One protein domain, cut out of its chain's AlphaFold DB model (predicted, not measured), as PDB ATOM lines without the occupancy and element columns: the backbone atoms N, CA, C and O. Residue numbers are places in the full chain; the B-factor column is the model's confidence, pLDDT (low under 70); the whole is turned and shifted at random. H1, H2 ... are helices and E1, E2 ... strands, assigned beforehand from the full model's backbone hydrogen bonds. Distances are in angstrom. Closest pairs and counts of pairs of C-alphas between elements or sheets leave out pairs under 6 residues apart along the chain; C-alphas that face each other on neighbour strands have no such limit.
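AT A GLANCE: This is residues 6 to 73 of the 75 residues of the protein "Uncharacterized conserved protein, contains Zn-finger domain" of Arboricoccus pini (UniProt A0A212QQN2). A small, strongly twisted sheet of four strands forms the core, with the single helix H1 slanting over one face and the hairpin of E3 and E4 partly covering the other. The two sheets make a small sandwich, two sheets face to face with their strands crossed at 45 degrees; H1 and the loop of residues 25 to 35 lie toward opposite ends of the length. The printed part has 68 residues, with named elements in the order E1, E2, E3, E4, E5, E6, H1, and its class is mixed, helices and strands. The larger sheet has the order E1, E2, E6, E5 and is mixed; E3 and E4 are antiparallel. The whole is compact, with a radius of gyration of the C-alphas of 11.5 A and spans of 32 by 25 by 15 A.

IN THESE COORDINATES: In the larger sheet, E1 is residues 6 to 9, 10.1 A long, beginning at C-alpha 6 at (32.161, -41.377, 19.503). E2, residues 12 to 17, is the longest strand at 16.1 A. E6 is residues 54 to 57, 10.3 A, and E5 is residues 45 to 47, 7.1 A. The second sheet has E3, residues 21 to 24, 10.1 A, and E4, residues 36 to 39, 10.0 A, which begins at C-alpha 36 at (14.773, -43.467, 17.520). H1, residues 61 to 69, is 12.3 A long and ends at C-alpha 69 at (39.480, -34.109, 12.460).

HOW THE PARTS SIT: E1 and E2 are an antiparallel hairpin, with N 7 and O 14 2.8 A apart. E2 and E6 are parallel at 23 degrees, with N 15 and O 54 2.8 A apart. E5 and E6 are an antiparallel hairpin, with N 55 and O 46 2.8 A apart. The sheet is only just strongly twisted, its C-alphas lying up to 4.1 A off its best plane. H1 is on this sheet at a height over the sheet of 8.4 A, over E2 and only just over E6, on which 3 of its C-alphas fall. It runs slantwise to the strands, at 51 degrees to E2 on the local plane. The closest C-alphas of H1 and E6 are those of Ala 63 and Val 56, 5.8 A apart. Every O i to N i+4 pair in H1 is within hydrogen-bond range. E3 and E4 are an antiparallel hairpin, with N 24 and O 36 2.8 A apart. The closest C-alphas of E4 and E5 are those of Leu 38 and Ala 46, 6.7 A apart. E3 and H1 are apart.

THE WHOLE: The two C-alphas farthest apart are those of Pro 30 and Pro 61, at 33.7 A. The C-alphas of Phe 6 and Lys 73 are 5.4 A apart, and residues 71 to 72 pair antiparallel with residues 7 to 8 of E1. The link from E3 to E4 is long, with 11 residues. The printed part has no cut. Its mean pLDDT is 89.3, and residues 28 to 29 are under 70.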
ATOM      1  N   PHE A   6      32.758 -42.676  19.202       90.62
ATOM      2  CA  PHE A   6      32.161 -41.377  19.503       90.62
ATOM      3  C   PHE A   6      33.183 -40.254  19.332       90.62
ATOM      4  O   PHE A   6      34.242 -40.249  19.962       90.62
ATOM      5  N   PHE A   7      32.831 -39.264  18.520       92.75
ATOM      6  CA  PHE A   7      33.644 -38.093  18.221       92.75
ATOM      7  C   PHE A   7      32.884 -36.797  18.508       92.75
ATOM      8  O   PHE A   7      31.651 -36.747  18.473       92.75
ATOM      9  N   LEU A   8      33.638 -35.731  18.760       91.25
ATOM     10  CA  LEU A   8      33.153 -34.360  18.844       91.25
ATOM     11  C   LEU A   8      33.773 -33.535  17.709       91.25
ATOM     12  O   LEU A   8      34.995 -33.448  17.595       91.25
ATOM     13  N   GLU A   9      32.921 -32.934  16.878       88.38
ATOM     14  CA  GLU A   9      33.284 -32.094  15.727       88.38
ATOM     15  C   GLU A   9      32.484 -30.785  15.814       88.38
ATOM     16  O   GLU A   9      31.253 -30.818  15.816       88.38
ATOM     17  N   ASP A  10      33.157 -29.638  15.970       86.62
ATOM     18  CA  ASP A  10      32.526 -28.307  16.101       86.62
ATOM     19  C   ASP A  10      31.360 -28.246  17.115       86.62
ATOM     20  O   ASP A  10      30.315 -27.633  16.889       86.62
ATOM     21  N   GLY A  11      31.518 -28.932  18.253       84.62
ATOM     22  CA  GLY A  11      30.504 -28.991  19.312       84.62
ATOM     23  C   GLY A  11      29.312 -29.909  19.013       84.62
ATOM     24  O   GLY A  11      28.355 -29.928  19.785       84.62
ATOM     25  N   LYS A  12      29.358 -30.684  17.924       87.88
ATOM     26  CA  LYS A  12      28.364 -31.703  17.578       87.88
ATOM     27  C   LYS A  12      28.930 -33.100  17.778       87.88
ATOM     28  O   LYS A  12      30.065 -33.399  17.416       87.88
ATOM     29  N   GLU A  13      28.099 -33.968  18.335       91.56
ATOM     30  CA  GLU A  13      28.415 -35.380  18.506       91.56
ATOM     31  C   GLU A  13      28.276 -36.129  17.176       91.56
ATOM     32  O   GLU A  13      27.234 -36.074  16.511       91.56
ATOM     33  N   VAL A  14      29.326 -36.863  16.815       94.25
ATOM     34  CA  VAL A  14      29.368 -37.710  15.626       94.25
ATOM     35  C   VAL A  14      29.712 -39.133  16.037       94.25
ATOM     36  O   VAL A  14      30.683 -39.361  16.749       94.25
ATOM     37  N   VAL A  15      28.920 -40.095  15.583       93.56
ATOM     38  CA  VAL A  15      29.098 -41.518  15.860       93.56
ATOM     39  C   VAL A  15      29.465 -42.222  14.565       93.56
ATOM     40  O   VAL A  15      28.703 -42.184  13.596       93.56
ATOM     41  N   VAL A  16      30.626 -42.864  14.546       94.75
ATOM     42  CA  VAL A  16      31.027 -43.750  13.454       94.75
ATOM     43  C   VAL A  16      30.571 -45.164  13.801       94.75
ATOM     44  O   VAL A  16      30.892 -45.660  14.876       94.75
ATOM     45  N   THR A  17      29.797 -45.795  12.917       93.75
ATOM     46  CA  THR A  17      29.184 -47.111  13.147       93.75
ATOM     47  C   THR A  17      29.386 -48.048  11.957       93.75
ATOM     48  O   THR A  17      29.397 -47.618  10.800       93.75
ATOM     49  N   SER A  18      29.496 -49.348  12.224       93.69
ATOM     50  CA  SER A  18      29.548 -50.398  11.197       93.69
ATOM     51  C   SER A  18      28.170 -50.755  10.622       93.69
ATOM     52  O   SER A  18      28.077 -51.518   9.658       93.69
ATOM     53  N   HIS A  19      27.083 -50.237  11.208       91.31
ATOM     54  CA  HIS A  19      25.721 -50.675  10.919       91.31
ATOM     55  C   HIS A  19      24.916 -49.644  10.125       91.31
ATOM     56  O   HIS A  19      24.849 -48.474  10.479       91.31
ATOM     57  N   MET A  20      24.190 -50.106   9.099       92.75
ATOM     58  CA  MET A  20      23.241 -49.272   8.342       92.75
ATOM     59  C   MET A  20      22.027 -48.827   9.164       92.75
ATOM     60  O   MET A  20      21.385 -47.832   8.829       92.75
ATOM     61  N   ASN A  21      21.706 -49.561  10.226       93.31
ATOM     62  CA  ASN A  21      20.556 -49.325  11.083       93.31
ATOM     63  C   ASN A  21      21.072 -49.034  12.486       93.31
ATOM     64  O   ASN A  21      21.710 -49.887  13.100       93.31
ATOM     65  N   VAL A  22      20.780 -47.839  12.985       93.12
ATOM     66  CA  VAL A  22      21.303 -47.329  14.252       93.12
ATOM     67  C   VAL A  22      20.161 -46.965  15.182       93.12
ATOM     68  O   VAL A  22      19.125 -46.465  14.751       93.12
ATOM     69  N   ARG A  23      20.357 -47.215  16.476       91.88
ATOM     70  CA  ARG A  23      19.434 -46.810  17.535       91.88
ATOM     71  C   ARG A  23      20.044 -45.630  18.283       91.88
ATOM     72  O   ARG A  23      21.125 -45.758  18.847       91.88
ATOM     73  N   CYS A  24      19.337 -44.509  18.319       91.38
ATOM     74  CA  CYS A  24      19.690 -43.356  19.132       91.38
ATOM     75  C   CYS A  24      18.732 -43.261  20.319       91.38
ATOM     76  O   CYS A  24      17.529 -43.130  20.127       91.38
ATOM     77  N   ASP A  25      19.243 -43.332  21.542       88.31
ATOM     78  CA  ASP A  25      18.472 -43.261  22.791       88.31
ATOM     79  C   ASP A  25      18.710 -41.951  23.564       88.31
ATOM     80  O   ASP A  25      18.414 -41.853  24.752       88.31
ATOM     81  N   GLY A  26      19.319 -40.947  22.925       81.44
ATOM     82  CA  GLY A  26      19.670 -39.691  23.581       81.44
ATOM     83  C   GLY A  26      20.757 -39.818  24.650       81.44
ATOM     84  O   GLY A  26      21.111 -38.813  25.257       81.44
ATOM     85  N   GLY A  27      21.382 -40.991  24.816       76.12
ATOM     86  CA  GLY A  27      22.517 -41.207  25.711       76.12
ATOM     87  C   GLY A  27      22.162 -41.024  27.181       76.12
ATOM     88  O   GLY A  27      22.651 -40.076  27.776       76.12
ATOM     89  N   ASN A  28      21.316 -41.915  27.719       66.94
ATOM     90  CA  ASN A  28      21.031 -42.253  29.135       66.94
ATOM     91  C   ASN A  28      20.975 -41.140  30.214       66.94
ATOM     92  O   ASN A  28      20.837 -41.442  31.397       66.94
ATOM     93  N   GLY A  29      21.064 -39.866  29.851       69.50
ATOM     94  CA  GLY A  29      20.980 -38.727  30.749       69.50
ATOM     95  C   GLY A  29      19.541 -38.231  30.907       69.50
ATOM     96  O   GLY A  29      18.664 -38.580  30.116       69.50
ATOM     97  N   PRO A  30      19.286 -37.350  31.889       71.38
ATOM     98  CA  PRO A  30      17.952 -36.807  32.161       71.38
ATOM     99  C   PRO A  30      17.370 -35.971  31.009       71.38
ATOM    100  O   PRO A  30      16.167 -35.742  30.972       71.38
ATOM    101  N   LEU A  31      18.215 -35.528  30.072       73.50
ATOM    102  CA  LEU A  31      17.831 -34.799  28.857       73.50
ATOM    103  C   LEU A  31      17.861 -35.680  27.594       73.50
ATOM    104  O   LEU A  31      17.880 -35.159  26.480       73.50
ATOM    105  N   GLY A  32      17.908 -37.007  27.752       74.88
ATOM    106  CA  GLY A  32      17.772 -37.944  26.638       74.88
ATOM    107  C   GLY A  32      16.398 -37.857  25.961       74.88
ATOM    108  O   GLY A  32      15.492 -37.161  26.420       74.88
ATOM    109  N   HIS A  33      16.228 -38.589  24.860       85.44
ATOM    110  CA  HIS A  33      14.974 -38.652  24.108       85.44
ATOM    111  C   HIS A  33      14.527 -40.110  23.922       85.44
ATOM    112  O   HIS A  33      15.340 -41.024  24.086       85.44
ATOM    113  N   PRO A  34      13.250 -40.361  23.567       88.12
ATOM    114  CA  PRO A  34      12.789 -41.704  23.238       88.12
ATOM    115  C   PRO A  34      13.655 -42.342  22.152       88.12
ATOM    116  O   PRO A  34      14.136 -41.650  21.256       88.12
ATOM    117  N   ALA A  35      13.831 -43.661  22.217       89.00
ATOM    118  CA  ALA A  35      14.655 -44.366  21.246       89.00
ATOM    119  C   ALA A  35      14.137 -44.151  19.813       89.00
ATOM    120  O   ALA A  35      12.992 -44.471  19.500       89.00
ATOM    121  N   GLU A  36      15.011 -43.648  18.947       90.75
ATOM    122  CA  GLU A  36      14.773 -43.467  17.520       90.75
ATOM    123  C   GLU A  36      15.641 -44.451  16.736       90.75
ATOM    124  O   GLU A  36      16.821 -44.641  17.040       90.75
ATOM    125  N   PHE A  37      15.054 -45.078  15.719       92.88
ATOM    126  CA  PHE A  37      15.765 -45.964  14.807       92.88
ATOM    127  C   PHE A  37      16.005 -45.231  13.493       92.88
ATOM    128  O   PHE A  37      15.067 -44.842  12.801       92.88
ATOM    129  N   LEU A  38      17.276 -45.049  13.163       93.31
ATOM    130  CA  LEU A  38      17.742 -44.332  11.989       93.31
ATOM    131  C   LEU A  38      18.310 -45.332  10.988       93.31
ATOM    132  O   LEU A  38      19.038 -46.256  11.355       93.31
ATOM    133  N   THR A  39      18.015 -45.121   9.711       95.31
ATOM    134  CA  THR A  39      18.694 -45.816   8.618       95.31
ATOM    135  C   THR A  39      19.640 -44.839   7.942       95.31
ATOM    136  O   THR A  39      19.226 -43.765   7.502       95.31
ATOM    137  N   LEU A  40      20.920 -45.200   7.872       92.44
ATOM    138  CA  LEU A  40      21.924 -44.429   7.154       92.44
ATOM    139  C   LEU A  40      21.516 -44.364   5.679       92.44
ATOM    140  O   LEU A  40      21.228 -45.379   5.049       92.44
ATOM    141  N   SER A  41      21.445 -43.149   5.134       89.50
ATOM    142  CA  SER A  41      21.092 -42.933   3.726       89.50
ATOM    143  C   SER A  41      22.110 -43.586   2.778       89.50
ATOM    144  O   SER A  41      23.156 -44.060   3.210       89.50
ATOM    145  N   SER A  42      21.883 -43.540   1.460       82.69
ATOM    146  CA  SER A  42      22.841 -44.054   0.459       82.69
ATOM    147  C   SER A  42      24.243 -43.430   0.549       82.69
ATOM    148  O   SER A  42      25.196 -43.987   0.018       82.69
ATOM    149  N   LYS A  43      24.386 -42.280   1.220       88.00
ATOM    150  CA  LYS A  43      25.679 -41.636   1.509       88.00
ATOM    151  C   LYS A  43      26.340 -42.153   2.796       88.00
ATOM    152  O   LYS A  43      27.373 -41.632   3.197       88.00
ATOM    153  N   GLY A  44      25.727 -43.134   3.457       92.88
ATOM    154  CA  GLY A  44      26.165 -43.708   4.724       92.88
ATOM    155  C   GLY A  44      26.070 -42.731   5.891       92.88
ATOM    156  O   GLY A  44      26.918 -42.764   6.767       92.88
ATOM    157  N   GLN A  45      25.083 -41.832   5.905       94.31
ATOM    158  CA  GLN A  45      24.916 -40.862   6.992       94.31
ATOM    159  C   GLN A  45      23.447 -40.642   7.359       94.31
ATOM    160  O   GLN A  45      22.575 -40.694   6.483       94.31
ATOM    161  N   ALA A  46      23.195 -40.357   8.635       95.38
ATOM    162  CA  ALA A  46      21.907 -39.929   9.180       95.38
ATOM    163  C   ALA A  46      22.125 -38.981  10.370       95.38
ATOM    164  O   ALA A  46      23.209 -38.939  10.948       95.38
ATOM    165  N   VAL A  47      21.101 -38.214  10.739       94.06
ATOM    166  CA  VAL A  47      21.130 -37.324  11.906       94.06
ATOM    167  C   VAL A  47      19.896 -37.612  12.745       94.06
ATOM    168  O   VAL A  47      18.804 -37.710  12.191       94.06
ATOM    169  N   CYS A  48      20.070 -37.751  14.057       92.75
ATOM    170  CA  CYS A  48      18.942 -37.902  14.966       92.75
ATOM    171  C   CYS A  48      18.148 -36.596  15.060       92.75
ATOM    172  O   CYS A  48      18.727 -35.535  15.309       92.75
ATOM    173  N   GLY A  49      16.823 -36.683  14.917       89.06
ATOM    174  CA  GLY A  49      15.934 -35.519  14.958       89.06
ATOM    175  C   GLY A  49      15.848 -34.826  16.321       89.06
ATOM    176  O   GLY A  49      15.413 -33.680  16.394       89.06
ATOM    177  N   TYR A  50      16.280 -35.496  17.392       90.00
ATOM    178  CA  TYR A  50      16.168 -34.999  18.763       90.00
ATOM    179  C   TYR A  50      17.478 -34.401  19.286       90.00
ATOM    180  O   TYR A  50      17.557 -33.204  19.541       90.00
ATOM    181  N   CYS A  51      18.518 -35.223  19.455       89.44
ATOM    182  CA  CYS A  51      19.797 -34.772  20.016       89.44
ATOM    183  C   CYS A  51      20.757 -34.181  18.970       89.44
ATOM    184  O   CYS A  51      21.819 -33.681  19.331       89.44
ATOM    185  N   GLY A  52      20.429 -34.263  17.675       89.44
ATOM    186  CA  GLY A  52      21.286 -33.756  16.602       89.44
ATOM    187  C   GLY A  52      22.571 -34.562  16.377       89.44
ATOM    188  O   GLY A  52      23.416 -34.135  15.589       89.44
ATOM    189  N   ARG A  53      22.722 -35.727  17.028       91.25
ATOM    190  CA  ARG A  53      23.840 -36.651  16.792       91.25
ATOM    191  C   ARG A  53      23.872 -37.082  15.339       91.25
ATOM    192  O   ARG A  53      22.867 -37.557  14.802       91.25
ATOM    193  N   ARG A  54      25.040 -36.961  14.721       94.06
ATOM    194  CA  ARG A  54      25.282 -37.435  13.360       94.06
ATOM    195  C   ARG A  54      25.840 -38.849  13.412       94.06
ATOM    196  O   ARG A  54      26.837 -39.087  14.071       94.06
ATOM    197  N   TYR A  55      25.235 -39.763  12.676       94.69
ATOM    198  CA  TYR A  55      25.726 -41.121  12.493       94.69
ATOM    199  C   TYR A  55      26.345 -41.249  11.106       94.69
ATOM    200  O   TYR A  55      25.762 -40.775  10.126       94.69
ATOM    201  N   VAL A  56      27.513 -41.877  11.020       95.69
ATOM    202  CA  VAL A  56      28.217 -42.142   9.764       95.69
ATOM    203  C   VAL A  56      28.686 -43.584   9.679       95.69
ATOM    204  O   VAL A  56      29.198 -44.141  10.644       95.69
ATOM    205  N   LEU A  57      28.519 -44.173   8.501       95.19
ATOM    206  CA  LEU A  57      28.921 -45.535   8.207       95.19
ATOM    207  C   LEU A  57      30.437 -45.601   8.035       95.19
ATOM    208  O   LEU A  57      31.029 -44.797   7.304       95.19
ATOM    209  N   GLU A  58      31.053 -46.596   8.655       94.00
ATOM    210  CA  GLU A  58      32.449 -46.940   8.421       94.00
ATOM    211  C   GLU A  58      32.761 -47.164   6.933       94.00
ATOM    212  O   GLU A  58      31.928 -47.609   6.146       94.00
ATOM    213  N   GLY A  59      33.987 -46.825   6.530       91.25
ATOM    214  CA  GLY A  59      34.436 -46.952   5.139       91.25
ATOM    215  C   GLY A  59      33.928 -45.856   4.197       91.25
ATOM    216  O   GLY A  59      34.336 -45.814   3.039       91.25
ATOM    217  N   THR A  60      33.083 -44.936   4.670       93.19
ATOM    218  CA  THR A  60      32.695 -43.752   3.894       93.19
ATOM    219  C   THR A  60      33.732 -42.630   4.011       93.19
ATOM    220  O   THR A  60      34.396 -42.510   5.044       93.19
ATOM    221  N   PRO A  61      33.826 -41.726   3.013       94.19
ATOM    222  CA  PRO A  61      34.660 -40.527   3.124       94.19
ATOM    223  C   PRO A  61      34.327 -39.674   4.355       94.19
ATOM    224  O   PRO A  61      35.215 -39.065   4.947       94.19
ATOM    225  N   ALA A  62      33.056 -39.659   4.771       92.12
ATOM    226  CA  ALA A  62      32.616 -38.946   5.963       92.12
ATOM    227  C   ALA A  62      33.196 -39.560   7.247       92.12
ATOM    228  O   ALA A  62      33.639 -38.818   8.118       92.12
ATOM    229  N   ALA A  63      33.252 -40.892   7.357       93.50
ATOM    230  CA  ALA A  63      33.893 -41.555   8.493       93.50
ATOM    231  C   ALA A  63      35.404 -41.286   8.538       93.50
ATOM    232  O   ALA A  63      35.950 -41.022   9.608       93.50
ATOM    233  N   THR A  64      36.083 -41.283   7.385       94.06
ATOM    234  CA  THR A  64      37.507 -40.918   7.310       94.06
ATOM    235  C   THR A  64      37.750 -39.478   7.761       94.06
ATOM    236  O   THR A  64      38.669 -39.235   8.539       94.06
ATOM    237  N   ALA A  65      36.916 -38.530   7.323       93.12
ATOM    238  CA  ALA A  65      37.031 -37.128   7.720       93.12
ATOM    239  C   ALA A  65      36.828 -36.934   9.232       93.12
ATOM    240  O   ALA A  65      37.624 -36.251   9.877       93.12
ATOM    241  N   VAL A  66      35.819 -37.597   9.807       93.19
ATOM    242  CA  VAL A  66      35.529 -37.545  11.249       93.19
ATOM    243  C   VAL A  66      36.692 -38.104  12.059       93.19
ATOM    244  O   VAL A  66      37.114 -37.475  13.018       93.19
ATOM    245  N   ARG A  67      37.275 -39.236  11.654       91.56
ATOM    246  CA  ARG A  67      38.442 -39.814  12.341       91.56
ATOM    247  C   ARG A  67      39.703 -38.952  12.223       91.56
ATOM    248  O   ARG A  67      40.559 -39.010  13.097       91.56
ATOM    249  N   ALA A  68      39.836 -38.178  11.145       91.25
ATOM    250  CA  ALA A  68      40.991 -37.310  10.925       91.25
ATOM    251  C   ALA A  68      40.910 -35.979  11.691       91.25
ATOM    252  O   ALA A  68      41.947 -35.396  12.002       91.25
ATOM    253  N   THR A  69      39.699 -35.477  11.951       90.44
ATOM    254  CA  THR A  69      39.480 -34.109  12.460       90.44
ATOM    255  C   THR A  69      38.726 -34.050  13.787       90.44
ATOM    256  O   THR A  69      38.907 -33.103  14.550       90.44
ATOM    257  N   GLY A  70      37.901 -35.054  14.080       87.69
ATOM    258  CA  GLY A  70      37.097 -35.137  15.289       87.69
ATOM    259  C   GLY A  70      37.928 -35.508  16.512       87.69
ATOM    260  O   GLY A  70      38.842 -36.332  16.457       87.69
ATOM    261  N   GLN A  71      37.578 -34.923  17.651       87.88
ATOM    262  CA  GLN A  71      38.164 -35.284  18.939       87.88
ATOM    263  C   GLN A  71      37.478 -36.545  19.459       87.88
ATOM    264  O   GLN A  71      36.248 -36.593  19.505       87.88
ATOM    265  N   THR A  72      38.235 -37.564  19.871       85.62
ATOM    266  CA  THR A  72      37.645 -38.761  20.485       85.62
ATOM    267  C   THR A  72      36.960 -38.376  21.785       85.62
ATOM    268  O   THR A  72      37.600 -37.841  22.697       85.62
ATOM    269  N   LYS A  73      35.665 -38.660  21.888       75.25
ATOM    270  CA  LYS A  73      34.925 -38.484  23.129       75.25
ATOM    271  C   LYS A  73      35.292 -39.645  24.053       75.25
ATOM    272  O   LYS A  73      35.057 -40.800  23.707       75.25
TER     273      LYS A  73